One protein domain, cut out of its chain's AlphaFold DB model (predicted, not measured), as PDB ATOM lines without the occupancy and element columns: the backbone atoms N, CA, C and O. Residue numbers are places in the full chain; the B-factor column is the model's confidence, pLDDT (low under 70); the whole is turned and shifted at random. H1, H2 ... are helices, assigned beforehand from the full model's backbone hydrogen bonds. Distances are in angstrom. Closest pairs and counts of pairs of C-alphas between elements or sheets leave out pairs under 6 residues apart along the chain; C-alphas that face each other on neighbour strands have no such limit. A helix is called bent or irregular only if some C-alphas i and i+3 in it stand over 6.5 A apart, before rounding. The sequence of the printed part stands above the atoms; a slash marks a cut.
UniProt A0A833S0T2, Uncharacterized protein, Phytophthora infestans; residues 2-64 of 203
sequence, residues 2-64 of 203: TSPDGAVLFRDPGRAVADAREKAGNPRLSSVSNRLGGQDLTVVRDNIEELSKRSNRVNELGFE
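This is residues 2 to 64 of the 203 residues of an uncharacterized protein of Phytophthora infestans (UniProt A0A833S0T2). A loose, elongated chain of three helices that touch no other helix: H1 stands crosswise at one end, short H2 lies between, and H3 runs out at the other end, where residues 52 to 64 stick out. The 63 printed residues, with H1, H2 and H3 in that order and no named strand, are all helix in class; the radius of gyration of the C-alphas is 14.8 A, the spans 46 by 24 by 19 A.

H1, residues 13 to 25, begins at C-alpha 13 (-95.844, -5.686, 41.324) and measures 19.4 A; it is irregular, with C-alphas 14 and 17 7.6 A apart. H2 is residues 41 to 46. H3, residues 48 to 60, measures 19.8 A and ends at C-alpha 60 (-62.675, -0.719, 48.488).

H1 and H2 are close but not clearly touching, the closest C-alphas, Asp 19 and Thr 42, being 8.0 A apart. Their tilt is 34 degrees, opposite ways, only just shallow. H2 and H3 meet only through their link; H1 and H3 are apart. Every O i to N i+4 pair is within hydrogen-bond range in H2, 7 of 9 in H1 and 2 of 9 in H3, where 6 of 10 O i to N i+3 pairs are.

The printed part has no cut. The H1 to H2 link is long; residues 2 to 7 and 53 to 64 have pLDDT under 70.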
ATOM      1  N   THR A   2     -81.275 -17.197  42.755       49.56
ATOM      2  CA  THR A   2     -80.313 -16.369  43.487       49.56
ATOM      3  C   THR A   2     -78.989 -17.115  43.650       49.56
ATOM      4  O   THR A   2     -78.976 -18.320  43.881       49.56
ATOM      5  N   SER A   3     -77.870 -16.393  43.537       44.47
ATOM      6  CA  SER A   3     -76.589 -16.872  44.070       44.47
ATOM      7  C   SER A   3     -76.745 -17.068  45.591       44.47
ATOM      8  O   SER A   3     -77.460 -16.258  46.190       44.47
ATOM      9  N   PRO A   4     -76.121 -18.081  46.226       50.72
ATOM     10  CA  PRO A   4     -76.513 -18.571  47.557       50.72
ATOM     11  C   PRO A   4     -76.409 -17.565  48.713       50.72
ATOM     12  O   PRO A   4     -76.936 -17.835  49.782       50.72
ATOM     13  N   ASP A   5     -75.767 -16.414  48.499       57.31
ATOM     14  CA  ASP A   5     -75.457 -15.428  49.545       57.31
ATOM     15  C   ASP A   5     -75.853 -13.987  49.145       57.31
ATOM     16  O   ASP A   5     -75.236 -12.995  49.528       57.31
ATOM     17  N   GLY A   6     -76.849 -13.849  48.260       61.16
ATOM     18  CA  GLY A   6     -77.296 -12.560  47.731       61.16
ATOM     19  C   GLY A   6     -78.735 -12.198  48.092       61.16
ATOM     20  O   GLY A   6     -79.606 -13.062  48.065       61.16
ATOM     21  N   ALA A   7     -78.990 -10.903  48.335       64.00
ATOM     22  CA  ALA A   7     -80.337 -10.343  48.485       64.00
ATOM     23  C   ALA A   7     -81.282 -10.854  47.383       64.00
ATOM     24  O   ALA A   7     -80.921 -10.875  46.200       64.00
ATOM     25  N   VAL A   8     -82.473 -11.299  47.787       73.62
ATOM     26  CA  VAL A   8     -83.476 -11.840  46.868       73.62
ATOM     27  C   VAL A   8     -83.996 -10.702  45.999       73.62
ATOM     28  O   VAL A   8     -84.509  -9.712  46.513       73.62
ATOM     29  N   LEU A   9     -83.824 -10.836  44.684       78.69
ATOM     30  CA  LEU A   9     -84.313  -9.856  43.722       78.69
ATOM     31  C   LEU A   9     -85.793 -10.121  43.456       78.69
ATOM     32  O   LEU A   9     -86.166 -11.242  43.096       78.69
ATOM     33  N   PHE A  10     -86.617  -9.092  43.612       77.69
ATOM     34  CA  PHE A  10     -88.056  -9.172  43.384       77.69
ATOM     35  C   PHE A  10     -88.463  -8.297  42.204       77.69
ATOM     36  O   PHE A  10     -87.833  -7.280  41.920       77.69
ATOM     37  N   ARG A  11     -89.524  -8.710  41.512       83.19
ATOM     38  CA  ARG A  11     -90.180  -7.886  40.496       83.19
ATOM     39  C   ARG A  11     -91.127  -6.910  41.183       83.19
ATOM     40  O   ARG A  11     -91.842  -7.328  42.092       83.19
ATOM     41  N   ASP A  12     -91.172  -5.664  40.724       83.44
ATOM     42  CA  ASP A  12     -92.106  -4.669  41.247       83.44
ATOM     43  C   ASP A  12     -93.548  -4.984  40.784       83.44
ATOM     44  O   ASP A  12     -93.860  -4.866  39.589       83.44
ATOM     45  N   PRO A  13     -94.463  -5.384  41.691       80.38
ATOM     46  CA  PRO A  13     -95.844  -5.686  41.324       80.38
ATOM     47  C   PRO A  13     -96.608  -4.443  40.845       80.38
ATOM     48  O   PRO A  13     -97.548  -4.580  40.059       80.38
ATOM     49  N   GLY A  14     -96.191  -3.234  41.242       84.69
ATOM     50  CA  GLY A  14     -96.815  -1.975  40.823       84.69
ATOM     51  C   GLY A  14     -96.655  -1.676  39.330       84.69
ATOM     52  O   GLY A  14     -97.427  -0.903  38.763       84.69
ATOM     53  N   ARG A  15     -95.696  -2.329  38.658       83.56
ATOM     54  CA  ARG A  15     -95.411  -2.148  37.226       83.56
ATOM     55  C   ARG A  15     -95.924  -3.272  36.334       83.56
ATOM     56  O   ARG A  15     -95.785  -3.182  35.115       83.56
ATOM     57  N   ALA A  16     -96.587  -4.285  36.892       84.25
ATOM     58  CA  ALA A  16     -97.036  -5.458  36.141       84.25
ATOM     59  C   ALA A  16     -97.901  -5.108  34.912       84.25
ATOM     60  O   ALA A  16     -97.735  -5.704  33.847       84.25
ATOM     61  N   VAL A  17     -98.784  -4.110  35.035       86.06
ATOM     62  CA  VAL A  17     -99.652  -3.642  33.937       86.06
ATOM     63  C   VAL A  17     -98.847  -2.931  32.845       86.06
ATOM     64  O   VAL A  17     -99.079  -3.156  31.656       86.06
ATOM     65  N   ALA A  18     -97.883  -2.092  33.234       85.81
ATOM     66  CA  ALA A  18     -97.023  -1.374  32.299       85.81
ATOM     67  C   ALA A  18     -96.112  -2.341  31.530       85.81
ATOM     68  O   ALA A  18     -96.039  -2.262  30.306       85.81
ATOM     69  N   ASP A  19     -95.512  -3.309  32.223       87.00
ATOM     70  CA  ASP A  19     -94.670  -4.334  31.604       87.00
ATOM     71  C   ASP A  19     -95.479  -5.226  30.639       87.00
ATOM     72  O   ASP A  19     -94.999  -5.594  29.567       87.00
ATOM     73  N   ALA A  20     -96.727  -5.573  30.987       86.12
ATOM     74  CA  ALA A  20     -97.609  -6.337  30.102       86.12
ATOM     75  C   ALA A  20     -97.940  -5.553  28.822       86.12
ATOM     76  O   ALA A  20     -97.929  -6.117  27.725       86.12
ATOM     77  N   ARG A  21     -98.174  -4.241  28.951       89.19
ATOM     78  CA  ARG A  21     -98.390  -3.341  27.813       89.19
ATOM     79  C   ARG A  21     -97.134  -3.203  26.948       89.19
ATOM     80  O   ARG A  21     -97.242  -3.237  25.726       89.19
ATOM     81  N   GLU A  22     -95.959  -3.084  27.560       87.06
ATOM     82  CA  GLU A  22     -94.677  -2.994  26.852       87.06
ATOM     83  C   GLU A  22     -94.371  -4.280  26.073       87.06
ATOM     84  O   GLU A  22     -93.990  -4.221  24.903       87.06
ATOM     85  N   LYS A  23     -94.629  -5.444  26.680       87.56
ATOM     86  CA  LYS A  23     -94.482  -6.750  26.026       87.56
ATOM     87  C   LYS A  23     -95.456  -6.927  24.859       87.56
ATOM     88  O   LYS A  23     -95.074  -7.474  23.828       87.56
ATOM     89  N   ALA A  24     -96.693  -6.449  25.001       87.69
ATOM     90  CA  ALA A  24     -97.680  -6.474  23.925       87.69
ATOM     91  C   ALA A  24     -97.309  -5.532  22.765       87.69
ATOM     92  O   ALA A  24     -97.507  -5.885  21.605       87.69
ATOM     93  N   GLY A  25     -96.741  -4.357  23.067       90.50
ATOM     94  CA  GLY A  25     -96.273  -3.401  22.059       90.50
ATOM     95  C   GLY A  25     -95.006  -3.847  21.325       90.50
ATOM     96  O   GLY A  25     -94.818  -3.495  20.164       90.50
ATOM     97  N   ASN A  26     -94.165  -4.659  21.973       88.88
ATOM     98  CA  ASN A  26     -92.870  -5.090  21.445       88.88
ATOM     99  C   ASN A  26     -92.724  -6.625  21.400       88.88
ATOM    100  O   ASN A  26     -91.817  -7.175  22.028       88.88
ATOM    101  N   PRO A  27     -93.545  -7.348  20.614       84.62
ATOM    102  CA  PRO A  27     -93.564  -8.816  20.613       84.62
ATOM    103  C   PRO A  27     -92.273  -9.456  20.074       84.62
ATOM    104  O   PRO A  27     -92.047 -10.647  20.265       84.62
ATOM    105  N   ARG A  28     -91.431  -8.678  19.378       88.69
ATOM    106  CA  ARG A  28     -90.140  -9.129  18.830       88.69
ATOM    107  C   ARG A  28     -88.963  -8.920  19.788       88.69
ATOM    108  O   ARG A  28     -87.873  -9.401  19.492       88.69
ATOM    109  N   LEU A  29     -89.151  -8.194  20.893       88.62
ATOM    110  CA  LEU A  29     -88.095  -7.960  21.876       88.62
ATOM    111  C   LEU A  29     -88.162  -9.007  22.986       88.62
ATOM    112  O   LEU A  29     -89.228  -9.353  23.492       88.62
ATOM    113  N   SER A  30     -86.993  -9.513  23.369       87.00
ATOM    114  CA  SER A  30     -86.866 -10.458  24.473       87.00
ATOM    115  C   SER A  30     -86.872  -9.712  25.806       87.00
ATOM    116  O   SER A  30     -86.086  -8.788  26.000       87.00
ATOM    117  N   SER A  31     -87.704 -10.158  26.751       86.06
ATOM    118  CA  SER A  31     -87.642  -9.700  28.146       86.06
ATOM    119  C   SER A  31     -86.492 -10.345  28.924       86.06
ATOM    120  O   SER A  31     -86.260  -9.992  30.071       86.06
ATOM    121  N   VAL A  32     -85.761 -11.283  28.311       89.06
ATOM    122  CA  VAL A  32     -84.602 -11.958  28.906       89.06
ATOM    123  C   VAL A  32     -83.320 -11.669  28.129       89.06
ATOM    124  O   VAL A  32     -83.342 -11.529  26.903       89.06
ATOM    125  N   SER A  33     -82.185 -11.612  28.824       85.69
ATOM    126  CA  SER A  33     -80.874 -11.380  28.208       85.69
ATOM    127  C   SER A  33     -79.966 -12.597  28.300       85.69
ATOM    128  O   SER A  33     -79.569 -13.010  29.387       85.69
ATOM    129  N   ASN A  34     -79.531 -13.106  27.145       85.88
ATOM    130  CA  ASN A  34     -78.566 -14.208  27.067       85.88
ATOM    131  C   ASN A  34     -77.194 -13.831  27.645       85.88
ATOM    132  O   ASN A  34     -76.513 -14.681  28.210       85.88
ATOM    133  N   ARG A  35     -76.800 -12.551  27.572       84.44
ATOM    134  CA  ARG A  35     -75.546 -12.065  28.182       84.44
ATOM    135  C   ARG A  35     -75.583 -12.123  29.706       84.44
ATOM    136  O   ARG A  35     -74.536 -12.229  30.330       84.44
ATOM    137  N   LEU A  36     -76.783 -12.062  30.280       77.31
ATOM    138  CA  LEU A  36     -77.033 -12.223  31.710       77.31
ATOM    139  C   LEU A  36     -77.490 -13.653  32.046       77.31
ATOM    140  O   LEU A  36     -78.135 -13.864  33.064       77.31
ATOM    141  N   GLY A  37     -77.204 -14.635  31.183       80.00
ATOM    142  CA  GLY A  37     -77.564 -16.037  31.420       80.00
ATOM    143  C   GLY A  37     -79.062 -16.333  31.304       80.00
ATOM    144  O   GLY A  37     -79.562 -17.220  31.986       80.00
ATOM    145  N   GLY A  38     -79.791 -15.576  30.479       83.50
ATOM    146  CA  GLY A  38     -81.239 -15.719  30.302       83.50
ATOM    147  C   GLY A  38     -82.064 -15.034  31.394       83.50
ATOM    148  O   GLY A  38     -83.246 -15.331  31.541       83.50
ATOM    149  N   GLN A  39     -81.462 -14.130  32.172       81.94
ATOM    150  CA  GLN A  39     -82.178 -13.410  33.223       81.94
ATOM    151  C   GLN A  39     -83.165 -12.383  32.677       81.94
ATOM    152  O   GLN A  39     -82.909 -11.731  31.662       81.94
ATOM    153  N   ASP A  40     -84.276 -12.242  33.401       86.38
ATOM    154  CA  ASP A  40     -85.334 -11.277  33.125       86.38
ATOM    155  C   ASP A  40     -84.837  -9.847  33.376       86.38
ATOM    156  O   ASP A  40     -84.439  -9.482  34.485       86.38
ATOM    157  N   LEU A  41     -84.859  -9.037  32.321       87.38
ATOM    158  CA  LEU A  41     -84.416  -7.650  32.329       87.38
ATOM    159  C   LEU A  41     -85.294  -6.767  33.222       87.38
ATOM    160  O   LEU A  41     -84.798  -5.772  33.750       87.38
ATOM    161  N   THR A  42     -86.560  -7.138  33.442       87.19
ATOM    162  CA  THR A  42     -87.465  -6.398  34.338       87.19
ATOM    163  C   THR A  42     -86.999  -6.498  35.790       87.19
ATOM    164  O   THR A  42     -86.928  -5.491  36.487       87.19
ATOM    165  N   VAL A  43     -86.541  -7.679  36.214       87.44
ATOM    166  CA  VAL A  43     -85.974  -7.900  37.553       87.44
ATOM    167  C   VAL A  43     -84.663  -7.133  37.721       87.44
ATOM    168  O   VAL A  43     -84.422  -6.539  38.769       87.44
ATOM    169  N   VAL A  44     -83.817  -7.092  36.689       84.88
ATOM    170  CA  VAL A  44     -82.560  -6.327  36.730       84.88
ATOM    171  C   VAL A  44     -82.831  -4.825  36.848       84.88
ATOM    172  O   VAL A  44     -82.180  -4.156  37.650       84.88
ATOM    173  N   ARG A  45     -83.808  -4.303  36.094       87.44
ATOM    174  CA  ARG A  45     -84.245  -2.901  36.157       87.44
ATOM    175  C   ARG A  45     -84.724  -2.536  37.560       87.44
ATOM    176  O   ARG A  45     -84.267  -1.539  38.111       87.44
ATOM    177  N   ASP A  46     -85.606  -3.350  38.129       87.06
ATOM    178  CA  ASP A  46     -86.254  -3.058  39.411       87.06
ATOM    179  C   ASP A  46     -85.272  -3.142  40.599       87.06
ATOM    180  O   ASP A  46     -85.516  -2.553  41.647       87.06
ATOM    181  N   ASN A  47     -84.129  -3.819  40.433       85.69
ATOM    182  CA  ASN A  47     -83.128  -4.018  41.490       85.69
ATOM    183  C   ASN A  47     -81.769  -3.355  41.192       85.69
ATOM    184  O   ASN A  47     -80.753  -3.700  41.804       85.69
ATOM    185  N   ILE A  48     -81.716  -2.411  40.248       84.19
ATOM    186  CA  ILE A  48     -80.455  -1.834  39.760       84.19
ATOM    187  C   ILE A  48     -79.645  -1.126  40.857       84.19
ATOM    188  O   ILE A  48     -78.415  -1.206  40.872       84.19
ATOM    189  N   GLU A  49     -80.317  -0.496  41.821       79.94
ATOM    190  CA  GLU A  49     -79.666   0.162  42.958       79.94
ATOM    191  C   GLU A  49     -78.950  -0.844  43.867       79.94
ATOM    192  O   GLU A  49     -77.826  -0.603  44.311       79.94
ATOM    193  N   GLU A  50     -79.555  -2.008  44.098       77.31
ATOM    194  CA  GLU A  50     -78.975  -3.055  44.939       77.31
ATOM    195  C   GLU A  50     -77.801  -3.758  44.242       77.31
ATOM    196  O   GLU A  50     -76.792  -4.087  44.872       77.31
ATOM    197  N   LEU A  51     -77.879  -3.914  42.917       74.50
ATOM    198  CA  LEU A  51     -76.773  -4.414  42.099       74.50
ATOM    199  C   LEU A  51     -75.595  -3.424  42.060       74.50
ATOM    200  O   LEU A  51     -74.437  -3.844  42.124       74.50
ATOM    201  N   SER A  52     -75.872  -2.118  42.031       71.69
ATOM    202  CA  SER A  52     -74.849  -1.065  42.012       71.69
ATOM    203  C   SER A  52     -74.024  -1.018  43.308       71.69
ATOM    204  O   SER A  52     -72.794  -0.927  43.271       71.69
ATOM    205  N   LYS A  53     -74.660  -1.222  44.473       69.06
ATOM    206  CA  LYS A  53     -73.972  -1.271  45.781       69.06
ATOM    207  C   LYS A  53     -72.912  -2.374  45.889       69.06
ATOM    208  O   LYS A  53     -72.006  -2.264  46.715       69.06
ATOM    209  N   ARG A  54     -72.998  -3.452  45.097       62.25
ATOM    210  CA  ARG A  54     -71.967  -4.509  45.073       62.25
ATOM    211  C   ARG A  54     -70.721  -4.094  44.300       62.25
ATOM    212  O   ARG A  54     -69.622  -4.454  44.706       62.25
ATOM    213  N   SER A  55     -70.881  -3.317  43.230       60.06
ATOM    214  CA  SER A  55     -69.757  -2.855  42.410       60.06
ATOM    215  C   SER A  55     -68.814  -1.938  43.193       60.06
ATOM    216  O   SER A  55     -67.602  -2.015  43.016       60.06
ATOM    217  N   ASN A  56     -69.352  -1.111  44.094       56.19
ATOM    218  CA  ASN A  56     -68.534  -0.194  44.892       56.19
ATOM    219  C   ASN A  56     -67.724  -0.906  45.988       56.19
ATOM    220  O   ASN A  56     -66.582  -0.527  46.229       56.19
ATOM    221  N   ARG A  57     -68.238  -1.998  46.573       56.09
ATOM    222  CA  ARG A  57     -67.516  -2.764  47.612       56.09
ATOM    223  C   ARG A  57     -66.284  -3.509  47.089       56.09
ATOM    224  O   ARG A  57     -65.341  -3.727  47.839       56.09
ATOM    225  N   VAL A  58     -66.264  -3.895  45.810       54.59
ATOM    226  CA  VAL A  58     -65.113  -4.596  45.205       54.59
ATOM    227  C   VAL A  58     -63.911  -3.659  45.027       54.59
ATOM    228  O   VAL A  58     -62.772  -4.103  45.150       54.59
ATOM    229  N   ASN A  59     -64.147  -2.363  44.811       53.16
ATOM    230  CA  ASN A  59     -63.077  -1.371  44.681       53.16
ATOM    231  C   ASN A  59     -62.444  -0.984  46.032       53.16
ATOM    232  O   ASN A  59     -61.264  -0.648  46.064       53.16
ATOM    233  N   GLU A  60     -63.182  -1.061  47.143       53.00
ATOM    234  CA  GLU A  60     -62.675  -0.719  48.488       53.00
ATOM    235  C   GLU A  60     -61.765  -1.804  49.099       53.00
ATOM    236  O   GLU A  60     -60.982  -1.514  49.999       53.00
ATOM    237  N   LEU A  61     -61.811  -3.041  48.592       56.56
ATOM    238  CA  LEU A  61     -61.055  -4.188  49.125       56.56
ATOM    239  C   LEU A  61     -59.666  -4.393  48.487       56.56
ATOM    240  O   LEU A  61     -59.002  -5.386  48.777       56.56
ATOM    241  N   GLY A  62     -59.208  -3.481  47.621       53.78
ATOM    242  CA  GLY A  62     -57.829  -3.469  47.109       53.78
ATOM    243  C   GLY A  62     -57.438  -4.635  46.188       53.78
ATOM    244  O   GLY A  62     -56.252  -4.828  45.921       53.78
ATOM    245  N   PHE A  63     -58.394  -5.416  45.683       57.94
ATOM    246  CA  PHE A  63     -58.099  -6.489  44.734       57.94
ATOM    247  C   PHE A  63     -57.729  -5.908  43.364       57.94
ATOM    248  O   PHE A  63     -58.535  -5.230  42.726       57.94
ATOM    249  N   GLU A  64     -56.509  -6.195  42.892       59.81
ATOM    250  CA  GLU A  64     -56.084  -5.831  41.539       59.81
ATOM    251  C   GLU A  64     -57.039  -6.447  40.515       59.81
ATOM    252  O   GLU A  64     -57.204  -7.665  40.411       59.81
TER     253      GLU A  64